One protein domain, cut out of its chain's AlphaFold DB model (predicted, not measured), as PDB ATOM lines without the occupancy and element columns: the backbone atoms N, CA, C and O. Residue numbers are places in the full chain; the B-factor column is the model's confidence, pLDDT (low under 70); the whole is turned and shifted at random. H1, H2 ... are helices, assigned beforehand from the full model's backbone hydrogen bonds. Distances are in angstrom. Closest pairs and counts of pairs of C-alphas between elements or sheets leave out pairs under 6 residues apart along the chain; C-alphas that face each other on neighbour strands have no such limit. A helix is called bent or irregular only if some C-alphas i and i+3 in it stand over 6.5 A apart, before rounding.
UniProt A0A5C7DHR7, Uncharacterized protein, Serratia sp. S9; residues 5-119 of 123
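Overview. This is residues 5 to 119 of the 123 residues of an uncharacterized protein of Serratia sp. S9 (UniProt A0A5C7DHR7). A long helix, H2, runs through the middle, with H3 folded back beside it on one side and H1 on the other. H4 crosses H2 on one flank and H6 crosses the last part of H2 on the opposite flank, with the short H5 near that same end; H1 meets H2 only near their shared turn, and its residues 5 to 10 stand free. The printed part has 115 residues with six named helices, H1 to H6 in order along the chain, and no named strand: the class is all helix. It is compact, with a radius of gyration of the C-alphas of 14.6 A, and spans 45 by 32 by 22 A.

Along the chain. H2, the longest helix, holds residues 26 to 50 and is 36.2 A long, from C-alpha 26 at (161.833, 186.190, 154.439) to C-alpha 50 at (147.626, 191.184, 187.394). H3, residues 56 to 74, is 26.4 A long. H1, residues 5 to 20, is 23.2 A long and begins with C-alpha 5 at (138.748, 176.225, 172.378); it has a kink of 28 degrees near residue 12. H1 is neither bent nor irregular, but only just: C-alphas 5 and 8 are 6.2 A apart. H4, residues 78 to 91, is 20.6 A long and irregular, with C-alphas 79 and 82 7.9 A apart. H5, residues 93 to 99, spans 10.2 A. H6, residues 103 to 118, is 22.0 A long and ends with C-alpha 118 at (158.899, 179.868, 183.817).

Arrangement. H2 is the hub and touches the five other helices. H2 and H3 form a helical hairpin at a shallow tilt of 11 degrees, opposite ways, their closest C-alphas, Ala 45 and Ile 59, 6.0 A apart. H1 and H2 form another, at 30 degrees; H1 touches with residues 15 to 19 alone, and the closest C-alphas, Ala 19 and Ser 29, are 5.9 A apart. H4 touches residues 35 to 46 of H2 at a steep tilt of 45 degrees, the closest C-alphas, Gly 39 and Gly 88, being 3.9 A apart. H6 touches H2 at 54 degrees, also steep, with C-alphas Asn 44 and Val 113 closest at 6.1 A. H5 touches H2 with C-alphas Val 47 and Val 96 closest at 5.7 A. H1 and H6 are apart. Every O i to N i+4 pair is within hydrogen-bond range in H2, H3 and H5, against 9 of 12 in H1, 8 of 10 in H4 and 11 of 12 in H6.

Size, cuts and confidence. The C-alphas farthest apart, Asn 24 and Glu 103, are 45.0 A apart. The printed part has no cut, and its five links are tight. Mean pLDDT of the printed part is 76.4; residues 5 to 29 and 73 to 78 are under 70.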
ATOM      1  N   LYS A   5     137.874 176.890 173.355       32.31
ATOM      2  CA  LYS A   5     138.748 176.225 172.378       32.31
ATOM      3  C   LYS A   5     138.750 176.893 170.998       32.31
ATOM      4  O   LYS A   5     139.639 176.590 170.219       32.31
ATOM      5  N   GLU A   6     137.803 177.781 170.694       31.12
ATOM      6  CA  GLU A   6     137.701 178.478 169.403       31.12
ATOM      7  C   GLU A   6     138.281 179.902 169.423       31.12
ATOM      8  O   GLU A   6     138.617 180.449 168.374       31.12
ATOM      9  N   THR A   7     138.496 180.496 170.603       35.69
ATOM     10  CA  THR A   7     139.015 181.872 170.728       35.69
ATOM     11  C   THR A   7     140.545 181.944 170.655       35.69
ATOM     12  O   THR A   7     141.092 182.876 170.069       35.69
ATOM     13  N   ILE A   8     141.247 180.937 171.184       40.81
ATOM     14  CA  ILE A   8     142.712 180.812 171.070       40.81
ATOM     15  C   ILE A   8     143.144 180.591 169.605       40.81
ATOM     16  O   ILE A   8     144.051 181.292 169.149       40.81
ATOM     17  N   PRO A   9     142.461 179.735 168.809       35.38
ATOM     18  CA  PRO A   9     142.675 179.670 167.371       35.38
ATOM     19  C   PRO A   9     142.514 181.018 166.688       35.38
ATOM     20  O   PRO A   9     143.292 181.305 165.800       35.38
ATOM     21  N   ALA A  10     141.575 181.877 167.092       35.72
ATOM     22  CA  ALA A  10     141.364 183.156 166.416       35.72
ATOM     23  C   ALA A  10     142.569 184.112 166.539       35.72
ATOM     24  O   ALA A  10     142.929 184.761 165.558       35.72
ATOM     25  N   LEU A  11     143.242 184.156 167.697       41.00
ATOM     26  CA  LEU A  11     144.472 184.942 167.895       41.00
ATOM     27  C   LEU A  11     145.665 184.349 167.131       41.00
ATOM     28  O   LEU A  11     146.422 185.087 166.500       41.00
ATOM     29  N   VAL A  12     145.790 183.018 167.121       41.19
ATOM     30  CA  VAL A  12     146.817 182.298 166.350       41.19
ATOM     31  C   VAL A  12     146.572 182.434 164.839       41.19
ATOM     32  O   VAL A  12     147.507 182.663 164.079       41.19
ATOM     33  N   ILE A  13     145.318 182.399 164.389       37.72
ATOM     34  CA  ILE A  13     144.903 182.608 162.996       37.72
ATOM     35  C   ILE A  13     145.137 184.064 162.583       37.72
ATOM     36  O   ILE A  13     145.577 184.286 161.460       37.72
ATOM     37  N   PHE A  14     144.925 185.057 163.456       39.59
ATOM     38  CA  PHE A  14     145.242 186.464 163.165       39.59
ATOM     39  C   PHE A  14     146.759 186.700 163.041       39.59
ATOM     40  O   PHE A  14     147.214 187.422 162.154       39.59
ATOM     41  N   ALA A  15     147.562 186.038 163.879       42.06
ATOM     42  CA  ALA A  15     149.019 186.044 163.758       42.06
ATOM     43  C   ALA A  15     149.496 185.368 162.455       42.06
ATOM     44  O   ALA A  15     150.353 185.906 161.756       42.06
ATOM     45  N   LEU A  16     148.900 184.228 162.090       39.91
ATOM     46  CA  LEU A  16     149.250 183.476 160.881       39.91
ATOM     47  C   LEU A  16     148.772 184.154 159.591       39.91
ATOM     48  O   LEU A  16     149.491 184.135 158.600       39.91
ATOM     49  N   SER A  17     147.598 184.791 159.582       38.03
ATOM     50  CA  SER A  17     147.062 185.477 158.392       38.03
ATOM     51  C   SER A  17     147.869 186.722 158.009       38.03
ATOM     52  O   SER A  17     147.995 187.012 156.821       38.03
ATOM     53  N   ASN A  18     148.514 187.384 158.975       42.44
ATOM     54  CA  ASN A  18     149.494 188.434 158.690       42.44
ATOM     55  C   ASN A  18     150.816 187.884 158.124       42.44
ATOM     56  O   ASN A  18     151.480 188.590 157.374       42.44
ATOM     57  N   ALA A  19     151.185 186.630 158.413       43.72
ATOM     58  CA  ALA A  19     152.387 186.007 157.851       43.72
ATOM     59  C   ALA A  19     152.224 185.637 156.361       43.72
ATOM     60  O   ALA A  19     153.188 185.705 155.600       43.72
ATOM     61  N   VAL A  20     151.005 185.315 155.904       47.16
ATOM     62  CA  VAL A  20     150.756 184.926 154.497       47.16
ATOM     63  C   VAL A  20     150.902 186.108 153.522       47.16
ATOM     64  O   VAL A  20     151.189 185.900 152.346       47.16
ATOM     65  N   ALA A  21     150.774 187.353 153.994       46.62
ATOM     66  CA  ALA A  21     150.949 188.550 153.163       46.62
ATOM     67  C   ALA A  21     152.423 188.856 152.811       46.62
ATOM     68  O   ALA A  21     152.677 189.597 151.861       46.62
ATOM     69  N   TYR A  22     153.391 188.272 153.531       47.28
ATOM     70  CA  TYR A  22     154.829 188.556 153.383       47.28
ATOM     71  C   TYR A  22     155.642 187.395 152.792       47.28
ATOM     72  O   TYR A  22     156.869 187.452 152.790       47.28
ATOM     73  N   ALA A  23     154.986 186.379 152.219       45.12
ATOM     74  CA  ALA A  23     155.611 185.137 151.740       45.12
ATOM     75  C   ALA A  23     156.762 185.301 150.715       45.12
ATOM     76  O   ALA A  23     157.499 184.347 150.481       45.12
ATOM     77  N   ASN A  24     156.947 186.489 150.125       50.41
ATOM     78  CA  ASN A  24     158.033 186.781 149.181       50.41
ATOM     79  C   ASN A  24     159.260 187.471 149.811       50.41
ATOM     80  O   ASN A  24     160.240 187.701 149.109       50.41
ATOM     81  N   ASP A  25     159.222 187.808 151.103       59.44
ATOM     82  CA  ASP A  25     160.295 188.516 151.805       59.44
ATOM     83  C   ASP A  25     160.512 187.869 153.184       59.44
ATOM     84  O   ASP A  25     159.751 188.078 154.137       59.44
ATOM     85  N   PHE A  26     161.518 186.993 153.254       58.97
ATOM     86  CA  PHE A  26     161.833 186.190 154.439       58.97
ATOM     87  C   PHE A  26     162.125 187.069 155.665       58.97
ATOM     88  O   PHE A  26     161.714 186.731 156.775       58.97
ATOM     89  N   ASP A  27     162.743 188.233 155.460       66.44
ATOM     90  CA  ASP A  27     163.079 189.161 156.539       66.44
ATOM     91  C   ASP A  27     161.823 189.842 157.101       66.44
ATOM     92  O   ASP A  27     161.642 189.880 158.318       66.44
ATOM     93  N   LYS A  28     160.877 190.254 156.242       69.88
ATOM     94  CA  LYS A  28     159.577 190.795 156.692       69.88
ATOM     95  C   LYS A  28     158.702 189.751 157.377       69.88
ATOM     96  O   LYS A  28     157.956 190.075 158.299       69.88
ATOM     97  N   SER A  29     158.791 188.494 156.944       69.06
ATOM     98  CA  SER A  29     158.079 187.387 157.590       69.06
ATOM     99  C   SER A  29     158.614 187.121 159.002       69.06
ATOM    100  O   SER A  29     157.827 186.957 159.936       69.06
ATOM    101  N   ASN A  30     159.939 187.152 159.186       71.44
ATOM    102  CA  ASN A  30     160.570 187.042 160.505       71.44
ATOM    103  C   ASN A  30     160.260 188.249 161.392       71.44
ATOM    104  O   ASN A  30     160.008 188.086 162.585       71.44
ATOM    105  N   GLU A  31     160.229 189.450 160.816       78.00
ATOM    106  CA  GLU A  31     159.856 190.674 161.521       78.00
ATOM    107  C   GLU A  31     158.406 190.608 162.021       78.00
ATOM    108  O   GLU A  31     158.152 190.794 163.211       78.00
ATOM    109  N   ALA A  32     157.453 190.249 161.157       80.44
ATOM    110  CA  ALA A  32     156.048 190.103 161.531       80.44
ATOM    111  C   ALA A  32     155.840 189.017 162.602       80.44
ATOM    112  O   ALA A  32     155.073 189.212 163.553       80.44
ATOM    113  N   MET A  33     156.550 187.890 162.484       78.81
ATOM    114  CA  MET A  33     156.524 186.818 163.479       78.81
ATOM    115  C   MET A  33     157.073 187.288 164.829       78.81
ATOM    116  O   MET A  33     156.438 187.052 165.858       78.81
ATOM    117  N   ALA A  34     158.205 187.998 164.832       81.88
ATOM    118  CA  ALA A  34     158.792 188.560 166.040       81.88
ATOM    119  C   ALA A  34     157.835 189.559 166.705       81.88
ATOM    120  O   ALA A  34     157.565 189.440 167.897       81.88
ATOM    121  N   ILE A  35     157.253 190.486 165.941       85.81
ATOM    122  CA  ILE A  35     156.279 191.468 166.442       85.81
ATOM    123  C   ILE A  35     155.092 190.774 167.119       85.81
ATOM    124  O   ILE A  35     154.710 191.142 168.234       85.81
ATOM    125  N   SER A  36     154.529 189.755 166.467       84.12
ATOM    126  CA  SER A  36     153.411 188.978 167.007       84.12
ATOM    127  C   SER A  36     153.796 188.249 168.298       84.12
ATOM    128  O   SER A  36     153.100 188.367 169.310       84.12
ATOM    129  N   ALA A  37     154.946 187.568 168.306       84.31
ATOM    130  CA  ALA A  37     155.451 186.854 169.475       84.31
ATOM    131  C   ALA A  37     155.703 187.795 170.665       84.31
ATOM    132  O   ALA A  37     155.365 187.456 171.802       84.31
ATOM    133  N   ILE A  38     156.238 188.996 170.420       88.88
ATOM    134  CA  ILE A  38     156.460 190.012 171.457       88.88
ATOM    135  C   ILE A  38     155.122 190.498 172.023       88.88
ATOM    136  O   ILE A  38     154.956 190.541 173.243       88.88
ATOM    137  N   GLY A  39     154.155 190.834 171.163       89.38
ATOM    138  CA  GLY A  39     152.832 191.295 171.593       89.38
ATOM    139  C   GLY A  39     152.064 190.233 172.390       89.38
ATOM    140  O   GLY A  39     151.467 190.529 173.429       89.38
ATOM    141  N   PHE A  40     152.124 188.976 171.954       87.81
ATOM    142  CA  PHE A  40     151.548 187.853 172.692       87.81
ATOM    143  C   PHE A  40     152.231 187.664 174.054       87.81
ATOM    144  O   PHE A  40     151.562 187.565 175.083       87.81
ATOM    145  N   SER A  41     153.564 187.717 174.083       89.06
ATOM    146  CA  SER A  41     154.344 187.606 175.319       89.06
ATOM    147  C   SER A  41     154.016 188.721 176.312       89.06
ATOM    148  O   SER A  41     153.788 188.434 177.485       89.06
ATOM    149  N   GLY A  42     153.917 189.971 175.850       92.25
ATOM    150  CA  GLY A  42     153.516 191.109 176.683       92.25
ATOM    151  C   GLY A  42     152.100 190.959 177.248       92.25
ATOM    152  O   GLY A  42     151.850 191.311 178.401       92.25
ATOM    153  N   SER A  43     151.185 190.367 176.473       92.00
ATOM    154  CA  SER A  43     149.815 190.091 176.919       92.00
ATOM    155  C   SER A  43     149.790 189.058 178.051       92.00
ATOM    156  O   SER A  43     149.191 189.296 179.103       92.00
ATOM    157  N   ASN A  44     150.498 187.938 177.873       89.31
ATOM    158  CA  ASN A  44     150.611 186.887 178.888       89.31
ATOM    159  C   ASN A  44     151.322 187.387 180.147       89.31
ATOM    160  O   ASN A  44     150.904 187.061 181.253       89.31
ATOM    161  N   ALA A  45     152.355 188.218 179.989       92.69
ATOM    162  CA  ALA A  45     153.062 188.831 181.104       92.69
ATOM    163  C   ALA A  45     152.123 189.669 181.982       92.69
ATOM    164  O   ALA A  45     152.163 189.551 183.209       92.69
ATOM    165  N   ARG A  46     151.225 190.453 181.370       93.94
ATOM    166  CA  ARG A  46     150.231 191.215 182.128       93.94
ATOM    167  C   ARG A  46     149.258 190.313 182.870       93.94
ATOM    168  O   ARG A  46     149.007 190.545 184.045       93.94
ATOM    169  N   VAL A  47     148.724 189.280 182.217       90.81
ATOM    170  CA  VAL A  47     147.807 188.344 182.888       90.81
ATOM    171  C   VAL A  47     148.504 187.639 184.050       90.81
ATOM    172  O   VAL A  47     147.946 187.537 185.141       90.81
ATOM    173  N   ALA A  48     149.747 187.203 183.852       91.56
ATOM    174  CA  ALA A  48     150.527 186.575 184.902       91.56
ATOM    175  C   ALA A  48     150.683 187.483 186.123       91.56
ATOM    176  O   ALA A  48     150.520 187.018 187.247       91.56
ATOM    177  N   HIS A  49     150.982 188.761 185.892       95.00
ATOM    178  CA  HIS A  49     151.162 189.755 186.938       95.00
ATOM    179  C   HIS A  49     149.839 190.111 187.631       95.00
ATOM    180  O   HIS A  49     149.695 189.901 188.835       95.00
ATOM    181  N   ASP A  50     148.855 190.586 186.865       93.12
ATOM    182  CA  ASP A  50     147.626 191.184 187.394       93.12
ATOM    183  C   ASP A  50     146.624 190.137 187.910       93.12
ATOM    184  O   ASP A  50     145.811 190.438 188.783       93.12
ATOM    185  N   VAL A  51     146.659 188.907 187.382       91.12
ATOM    186  CA  VAL A  51     145.666 187.859 187.691       91.12
ATOM    187  C   VAL A  51     146.285 186.678 188.433       91.12
ATOM    188  O   VAL A  51     145.677 186.147 189.365       91.12
ATOM    189  N   CYS A  52     147.480 186.248 188.023       89.75
ATOM    190  CA  CYS A  52     148.083 184.994 188.487       89.75
ATOM    191  C   CYS A  52     149.149 185.177 189.579       89.75
ATOM    192  O   CYS A  52     149.694 184.185 190.065       89.75
ATOM    193  N   GLY A  53     149.448 186.417 189.974       92.12
ATOM    194  CA  GLY A  53     150.365 186.731 191.072       92.12
ATOM    195  C   GLY A  53     151.854 186.582 190.740       92.12
ATOM    196  O   GLY A  53     152.665 186.384 191.646       92.12
ATOM    197  N   ALA A  54     152.245 186.648 189.465       93.00
ATOM    198  CA  ALA A  54     153.653 186.749 189.093       93.00
ATOM    199  C   ALA A  54     154.236 188.094 189.556       93.00
ATOM    200  O   ALA A  54     153.616 189.141 189.403       93.00
ATOM    201  N   THR A  55     155.449 188.076 190.108       94.75
ATOM    202  CA  THR A  55     156.131 189.293 190.565       94.75
ATOM    203  C   THR A  55     156.710 190.083 189.393       94.75
ATOM    204  O   THR A  55     157.043 189.502 188.359       94.75
ATOM    205  N   ASN A  56     156.930 191.389 189.580       94.38
ATOM    206  CA  ASN A  56     157.646 192.224 188.605       94.38
ATOM    207  C   ASN A  56     159.003 191.623 188.213       94.38
ATOM    208  O   ASN A  56     159.317 191.540 187.036       94.38
ATOM    209  N   GLU A  57     159.753 191.087 189.179       94.31
ATOM    210  CA  GLU A  57     161.034 190.415 188.917       94.31
ATOM    211  C   GLU A  57     160.898 189.231 187.944       94.31
ATOM    212  O   GLU A  57     161.750 189.033 187.074       94.31
ATOM    213  N   LYS A  58     159.818 188.441 188.057       91.94
ATOM    214  CA  LYS A  58     159.536 187.350 187.113       91.94
ATOM    215  C   LYS A  58     159.183 187.885 185.730       91.94
ATOM    216  O   LYS A  58     159.655 187.332 184.739       91.94
ATOM    217  N   ILE A  59     158.388 188.949 185.664       94.44
ATOM    218  CA  ILE A  59     158.016 189.590 184.400       94.44
ATOM    219  C   ILE A  59     159.238 190.179 183.694       94.44
ATOM    220  O   ILE A  59     159.419 189.937 182.503       94.44
ATOM    221  N   ASP A  60     160.111 190.878 184.415       93.44
ATOM    222  CA  ASP A  60     161.330 191.472 183.862       93.44
ATOM    223  C   ASP A  60     162.287 190.398 183.339       93.44
ATOM    224  O   ASP A  60     162.844 190.521 182.241       93.44
ATOM    225  N   LYS A  61     162.438 189.298 184.090       89.88
ATOM    226  CA  LYS A  61     163.215 188.136 183.646       89.88
ATOM    227  C   LYS A  61     162.638 187.542 182.359       89.88
ATOM    228  O   LYS A  61     163.395 187.309 181.419       89.88
ATOM    229  N   TYR A  62     161.325 187.338 182.302       89.44
ATOM    230  CA  TYR A  62     160.642 186.802 181.126       89.44
ATOM    231  C   TYR A  62     160.783 187.725 179.911       89.44
ATOM    232  O   TYR A  62     161.204 187.281 178.842       89.44
ATOM    233  N   LYS A  63     160.552 189.032 180.086       92.88
ATOM    234  CA  LYS A  63     160.750 190.054 179.050       92.88
ATOM    235  C   LYS A  63     162.162 189.989 178.466       92.88
ATOM    236  O   LYS A  63     162.331 189.989 177.247       92.88
ATOM    237  N   LYS A  64     163.175 189.875 179.331       90.25
ATOM    238  CA  LYS A  64     164.573 189.716 178.915       90.25
ATOM    239  C   LYS A  64     164.805 188.417 178.138       90.25
ATOM    240  O   LYS A  64     165.451 188.455 177.097       90.25
ATOM    241  N   GLN A  65     164.257 187.290 178.592       85.81
ATOM    242  CA  GLN A  65     164.407 185.999 177.909       85.81
ATOM    243  C   GLN A  65     163.808 186.010 176.496       85.81
ATOM    244  O   GLN A  65     164.446 185.517 175.567       85.81
ATOM    245  N   ILE A  66     162.630 186.615 176.309       86.31
ATOM    246  CA  ILE A  66     162.020 186.767 174.980       86.31
ATOM    247  C   ILE A  66     162.896 187.649 174.084       86.31
ATOM    248  O   ILE A  66     163.180 187.282 172.945       86.31
ATOM    249  N   LYS A  67     163.384 188.777 174.613       86.00
ATOM    250  CA  LYS A  67     164.288 189.682 173.892       86.00
ATOM    251  C   LYS A  67     165.557 188.964 173.419       86.00
ATOM    252  O   LYS A  67     165.896 189.029 172.239       86.00
ATOM    253  N   ASP A  68     166.206 188.219 174.311       83.31
ATOM    254  CA  ASP A  68     167.430 187.469 174.013       83.31
ATOM    255  C   ASP A  68     167.182 186.327 173.009       83.31
ATOM    256  O   ASP A  68     168.011 186.085 172.127       83.31
ATOM    257  N   SER A  69     166.041 185.635 173.115       81.44
ATOM    258  CA  SER A  69     165.652 184.552 172.200       81.44
ATOM    259  C   SER A  69     165.424 185.067 170.779       81.44
ATOM    260  O   SER A  69     165.994 184.538 169.825       81.44
ATOM    261  N   LEU A  70     164.668 186.157 170.621       78.06
ATOM    262  CA  LEU A  70     164.366 186.728 169.306       78.06
ATOM    263  C   LEU A  70     165.610 187.305 168.625       78.06
ATOM    264  O   LEU A  70     165.804 187.099 167.426       78.06
ATOM    265  N   THR A  71     166.491 187.965 169.382       75.81
ATOM    266  CA  THR A  71     167.776 188.435 168.849       75.81
ATOM    267  C   THR A  71     168.647 187.270 168.372       75.81
ATOM    268  O   THR A  71     169.287 187.381 167.328       75.81
ATOM    269  N   ARG A  72     168.655 186.136 169.085       73.88
ATOM    270  CA  ARG A  72     169.452 184.959 168.706       73.88
ATOM    271  C   ARG A  72     168.878 184.215 167.498       73.88
ATOM    272  O   ARG A  72     169.637 183.831 166.613       73.88
ATOM    273  N   THR A  73     167.567 183.994 167.486       69.56
ATOM    274  CA  THR A  73     166.902 183.091 166.535       69.56
ATOM    275  C   THR A  73     166.511 183.797 165.242       69.56
ATOM    276  O   THR A  73     166.719 183.254 164.163       69.56
ATOM    277  N   LEU A  74     165.977 185.018 165.338       66.25
ATOM    278  CA  LEU A  74     165.429 185.750 164.191       66.25
ATOM    279  C   LEU A  74     166.311 186.922 163.749       66.25
ATOM    280  O   LEU A  74     165.956 187.614 162.801       66.25
ATOM    281  N   LYS A  75     167.439 187.172 164.435       69.69
ATOM    282  CA  LYS A  75     168.289 188.365 164.238       69.69
ATOM    283  C   LYS A  75     167.488 189.676 164.268       69.69
ATOM    284  O   LYS A  75     167.881 190.658 163.647       69.69
ATOM    285  N   TYR A  76     166.363 189.678 164.984       67.38
ATOM    286  CA  TYR A  76     165.443 190.805 165.036       67.38
ATOM    287  C   TYR A  76     166.128 192.016 165.679       67.38
ATOM    288  O   TYR A  76     166.657 191.917 166.796       67.38
ATOM    289  N   GLU A  77     166.115 193.154 164.980       68.62
ATOM    290  CA  GLU A  77     166.622 194.409 165.522       68.62
ATOM    291  C   GLU A  77     165.730 194.876 166.673       68.62
ATOM    292  O   GLU A  77     164.518 195.029 166.554       68.62
ATOM    293  N   GLN A  78     166.342 195.126 167.828       69.12
ATOM    294  CA  GLN A  78     165.616 195.404 169.068       69.12
ATOM    295  C   GLN A  78     164.885 196.760 169.083       69.12
ATOM    296  O   GLN A  78     164.216 197.066 170.071       69.12
ATOM    297  N   SER A  79     165.002 197.564 168.022       70.25
ATOM    298  CA  SER A  79     164.535 198.954 167.937       70.25
ATOM    299  C   SER A  79     163.009 199.125 168.041       70.25
ATOM    300  O   SER A  79     162.549 200.241 168.266       70.25
ATOM    301  N   GLY A  80     162.223 198.043 167.989       83.56
ATOM    302  CA  GLY A  80     160.772 198.050 168.230       83.56
ATOM    303  C   GLY A  80     160.296 197.211 169.421       83.56
ATOM    304  O   GLY A  80     159.104 197.222 169.732       83.56
ATOM    305  N   PHE A  81     161.192 196.485 170.102       89.94
ATOM    306  CA  PHE A  81     160.804 195.446 171.064       89.94
ATOM    307  C   PHE A  81     159.899 195.975 172.181       89.94
ATOM    308  O   PHE A  81     158.819 195.435 172.416       89.94
ATOM    309  N   ASP A  82     160.324 197.047 172.853       93.00
ATOM    310  CA  ASP A  82     159.587 197.593 173.994       93.00
ATOM    311  C   ASP A  82     158.216 198.141 173.574       93.00
ATOM    312  O   ASP A  82     157.228 197.914 174.265       93.00
ATOM    313  N   THR A  83     158.118 198.740 172.386       93.50
ATOM    314  CA  THR A  83     156.843 199.211 171.829       93.50
ATOM    315  C   THR A  83     155.859 198.061 171.614       93.50
ATOM    316  O   THR A  83     154.696 198.153 172.009       93.50
ATOM    317  N   HIS A  84     156.299 196.959 170.998       90.69
ATOM    318  CA  HIS A  84     155.431 195.802 170.760       90.69
ATOM    319  C   HIS A  84     155.053 195.093 172.063       90.69
ATOM    320  O   HIS A  84     153.908 194.658 172.213       90.69
ATOM    321  N   TRP A  85     155.978 195.040 173.022       94.19
ATOM    322  CA  TRP A  85     155.726 194.499 174.353       94.19
ATOM    323  C   TRP A  85     154.643 195.302 175.073       94.19
ATOM    324  O   TRP A  85     153.653 194.735 175.536       94.19
ATOM    325  N   ASP A  86     154.797 196.626 175.112       94.88
ATOM    326  CA  ASP A  86     153.867 197.534 175.780       94.88
ATOM    327  C   ASP A  86     152.485 197.524 175.119       94.88
ATOM    328  O   ASP A  86     151.464 197.631 175.802       94.88
ATOM    329  N   ASN A  87     152.425 197.362 173.795       93.19
ATOM    330  CA  ASN A  87     151.163 197.180 173.081       93.19
ATOM    331  C   ASN A  87     150.470 195.877 173.491       93.19
ATOM    332  O   ASN A  87     149.279 195.896 173.800       93.19
ATOM    333  N   GLY A  88     151.209 194.766 173.554       91.62
ATOM    334  CA  GLY A  88     150.706 193.498 174.082       91.62
ATOM    335  C   GLY A  88     150.166 193.637 175.505       91.62
ATOM    336  O   GLY A  88     149.017 193.298 175.786       91.62
ATOM    337  N   TRP A  89     150.963 194.245 176.383       94.31
ATOM    338  CA  TRP A  89     150.576 194.529 177.761       94.31
ATOM    339  C   TRP A  89     149.262 195.320 177.829       94.31
ATOM    340  O   TRP A  89     148.318 194.932 178.516       94.31
ATOM    341  N   LYS A  90     149.137 196.417 177.077       93.25
ATOM    342  CA  LYS A  90     147.903 197.221 177.045       93.25
ATOM    343  C   LYS A  90     146.705 196.423 176.520       93.25
ATOM    344  O   LYS A  90     145.636 196.492 177.125       93.25
ATOM    345  N   ASN A  91     146.889 195.628 175.468       89.06
ATOM    346  CA  ASN A  91     145.819 194.855 174.833       89.06
ATOM    347  C   ASN A  91     145.250 193.741 175.727       89.06
ATOM    348  O   ASN A  91     144.083 193.381 175.584       89.06
ATOM    349  N   ALA A  92     146.021 193.242 176.698       90.19
ATOM    350  CA  ALA A  92     145.542 192.252 177.662       90.19
ATOM    351  C   ALA A  92     144.505 192.787 178.674       90.19
ATOM    352  O   ALA A  92     143.964 191.998 179.445       90.19
ATOM    353  N   ASP A  93     144.171 194.083 178.669       87.44
ATOM    354  CA  ASP A  93     143.205 194.683 179.606       87.44
ATOM    355  C   ASP A  93     141.849 193.960 179.629       87.44
ATOM    356  O   ASP A  93     141.311 193.646 180.693       87.44
ATOM    357  N   PHE A  94     141.313 193.643 178.447       83.06
ATOM    358  CA  PHE A  94     140.048 192.918 178.317       83.06
ATOM    359  C   PHE A  94     140.128 191.507 178.916       83.06
ATOM    360  O   PHE A  94     139.194 191.043 179.576       83.06
ATOM    361  N   LEU A  95     141.259 190.832 178.709       82.62
ATOM    362  CA  LEU A  95     141.478 189.469 179.174       82.62
ATOM    363  C   LEU A  95     141.662 189.416 180.695       82.62
ATOM    364  O   LEU A  95     141.039 188.583 181.347       82.62
ATOM    365  N   VAL A  96     142.422 190.354 181.270       86.94
ATOM    366  CA  VAL A  96     142.561 190.525 182.727       86.94
ATOM    367  C   VAL A  96     141.192 190.720 183.383       86.94
ATOM    368  O   VAL A  96     140.867 190.045 184.360       86.94
ATOM    369  N   LYS A  97     140.350 191.594 182.812       85.44
ATOM    370  CA  LYS A  97     138.982 191.826 183.302       85.44
ATOM    371  C   LYS A  97     138.111 190.578 183.201       85.44
ATOM    372  O   LYS A  97     137.372 190.284 184.132       85.44
ATOM    373  N   SER A  98     138.204 189.838 182.097       79.56
ATOM    374  CA  SER A  98     137.427 188.611 181.890       79.56
ATOM    375  C   SER A  98     137.810 187.517 182.893       79.56
ATOM    376  O   SER A  98     136.939 186.955 183.549       79.56
ATOM    377  N   LEU A  99     139.109 187.274 183.079       81.38
ATOM    378  CA  LEU A  99     139.625 186.254 184.000       81.38
ATOM    379  C   LEU A  99     139.380 186.596 185.471       81.38
ATOM    380  O   LEU A  99     139.220 185.702 186.294       81.38
ATOM    381  N   SER A 100     139.307 187.880 185.816       76.06
ATOM    382  CA  SER A 100     139.001 188.303 187.187       76.06
ATOM    383  C   SER A 100     137.571 187.955 187.624       76.06
ATOM    384  O   SER A 100     137.295 187.944 188.818       76.06
ATOM    385  N   ASN A 101     136.674 187.660 186.676       78.19
ATOM    386  CA  ASN A 101     135.261 187.381 186.940       78.19
ATOM    387  C   ASN A 101     134.890 185.887 186.848       78.19
ATOM    388  O   ASN A 101     133.764 185.530 187.187       78.19
ATOM    389  N   ASP A 102     135.806 185.018 186.404       80.69
ATOM    390  CA  ASP A 102     135.576 183.575 186.244       80.69
ATOM    391  C   ASP A 102     136.726 182.772 186.875       80.69
ATOM    392  O   ASP A 102     137.776 182.553 186.269       80.69
ATOM    393  N   GLU A 103     136.522 182.324 188.116       78.75
ATOM    394  CA  GLU A 103     137.538 181.613 188.906       78.75
ATOM    395  C   GLU A 103     137.933 180.245 188.320       78.75
ATOM    396  O   GLU A 103     139.083 179.818 188.464       78.75
ATOM    397  N   ALA A 104     137.019 179.552 187.631       78.75
ATOM    398  CA  ALA A 104     137.334 178.268 187.009       78.75
ATOM    399  C   ALA A 104     138.249 178.473 185.795       78.75
ATOM    400  O   ALA A 104     139.282 177.807 185.676       78.75
ATOM    401  N   TYR A 105     137.910 179.446 184.947       74.69
ATOM    402  CA  TYR A 105     138.704 179.798 183.774       74.69
ATOM    403  C   TYR A 105     140.067 180.398 184.156       74.69
ATOM    404  O   TYR A 105     141.101 180.032 183.595       74.69
ATOM    405  N   LYS A 106     140.097 181.240 185.193       83.75
ATOM    406  CA  LYS A 106     141.315 181.820 185.769       83.75
ATOM    407  C   LYS A 106     142.337 180.769 186.180       83.75
ATOM    408  O   LYS A 106     143.516 180.916 185.868       83.75
ATOM    409  N   LYS A 107     141.911 179.707 186.870       84.56
ATOM    410  CA  LYS A 107     142.831 178.676 187.371       84.56
ATOM    411  C   LYS A 107     143.554 177.946 186.237       84.56
ATOM    412  O   LYS A 107     144.762 177.726 186.333       84.56
ATOM    413  N   GLU A 108     142.830 177.567 185.187       83.38
ATOM    414  CA  GLU A 108     143.412 176.890 184.024       83.38
ATOM    415  C   GLU A 108     144.350 177.826 183.257       83.38
ATOM    416  O   GLU A 108     145.505 177.470 183.020       83.38
ATOM    417  N   TYR A 109     143.905 179.056 182.986       82.06
ATOM    418  CA  TYR A 109     144.695 180.052 182.265       82.06
ATOM    419  C   TYR A 109     145.991 180.417 183.005       82.06
ATOM    420  O   TYR A 109     147.071 180.464 182.418       82.06
ATOM    421  N   CYS A 110     145.913 180.616 184.325       87.94
ATOM    422  CA  CYS A 110     147.085 180.927 185.136       87.94
ATOM    423  C   CYS A 110     148.107 179.795 185.171       87.94
ATOM    424  O   CYS A 110     149.304 180.072 185.229       87.94
ATOM    425  N   ARG A 111     147.673 178.532 185.109       85.75
ATOM    426  CA  ARG A 111     148.597 177.398 185.004       85.75
ATOM    427  C   ARG A 111     149.411 177.482 183.713       85.75
ATOM    428  O   ARG A 111     150.630 177.379 183.775       85.75
ATOM    429  N   GLU A 112     148.750 177.691 182.578       83.44
ATOM    430  CA  GLU A 112     149.399 177.730 181.260       83.44
ATOM    431  C   GLU A 112     150.341 178.927 181.117       83.44
ATOM    432  O   GLU A 112     151.486 178.778 180.695       83.44
ATOM    433  N   VAL A 113     149.893 180.110 181.541       85.19
ATOM    434  CA  VAL A 113     150.702 181.329 181.467       85.19
ATOM    435  C   VAL A 113     151.916 181.266 182.390       85.19
ATOM    436  O   VAL A 113     153.015 181.633 181.977       85.19
ATOM    437  N   LEU A 114     151.745 180.815 183.638       85.44
ATOM    438  CA  LEU A 114     152.869 180.721 184.567       85.44
ATOM    439  C   LEU A 114     153.880 179.663 184.118       85.44
ATOM    440  O   LEU A 114     155.077 179.886 184.288       85.44
ATOM    441  N   ASP A 115     153.433 178.549 183.537       82.69
ATOM    442  CA  ASP A 115     154.338 177.544 182.970       82.69
ATOM    443  C   ASP A 115     155.147 178.122 181.798       82.69
ATOM    444  O   ASP A 115     156.375 178.068 181.819       82.69
ATOM    445  N   GLY A 116     154.486 178.811 180.859       76.62
ATOM    446  CA  GLY A 116     155.157 179.477 179.737       76.62
ATOM    447  C   GLY A 116     156.142 180.577 180.159       76.62
ATOM    448  O   GLY A 116     157.196 180.735 179.551       76.62
ATOM    449  N   ILE A 117     155.853 181.312 181.238       79.38
ATOM    450  CA  ILE A 117     156.771 182.325 181.788       79.38
ATOM    451  C   ILE A 117     157.982 181.693 182.474       79.38
ATOM    452  O   ILE A 117     159.087 182.233 182.399       79.38
ATOM    453  N   ASN A 118     157.794 180.567 183.162       76.75
ATOM    454  CA  ASN A 118     158.899 179.868 183.817       76.75
ATOM    455  C   ASN A 118     159.782 179.127 182.800       76.75
ATOM    456  O   ASN A 118     160.986 179.008 183.031       76.75
ATOM    457  N   ASN A 119     159.194 178.687 181.683       75.81
ATOM    458  CA  ASN A 119     159.830 177.893 180.636       75.81
ATOM    459  C   ASN A 119     159.601 178.518 179.240       75.81
ATOM    460  O   ASN A 119     158.892 177.945 178.418       75.81
TER     461      ASN A 119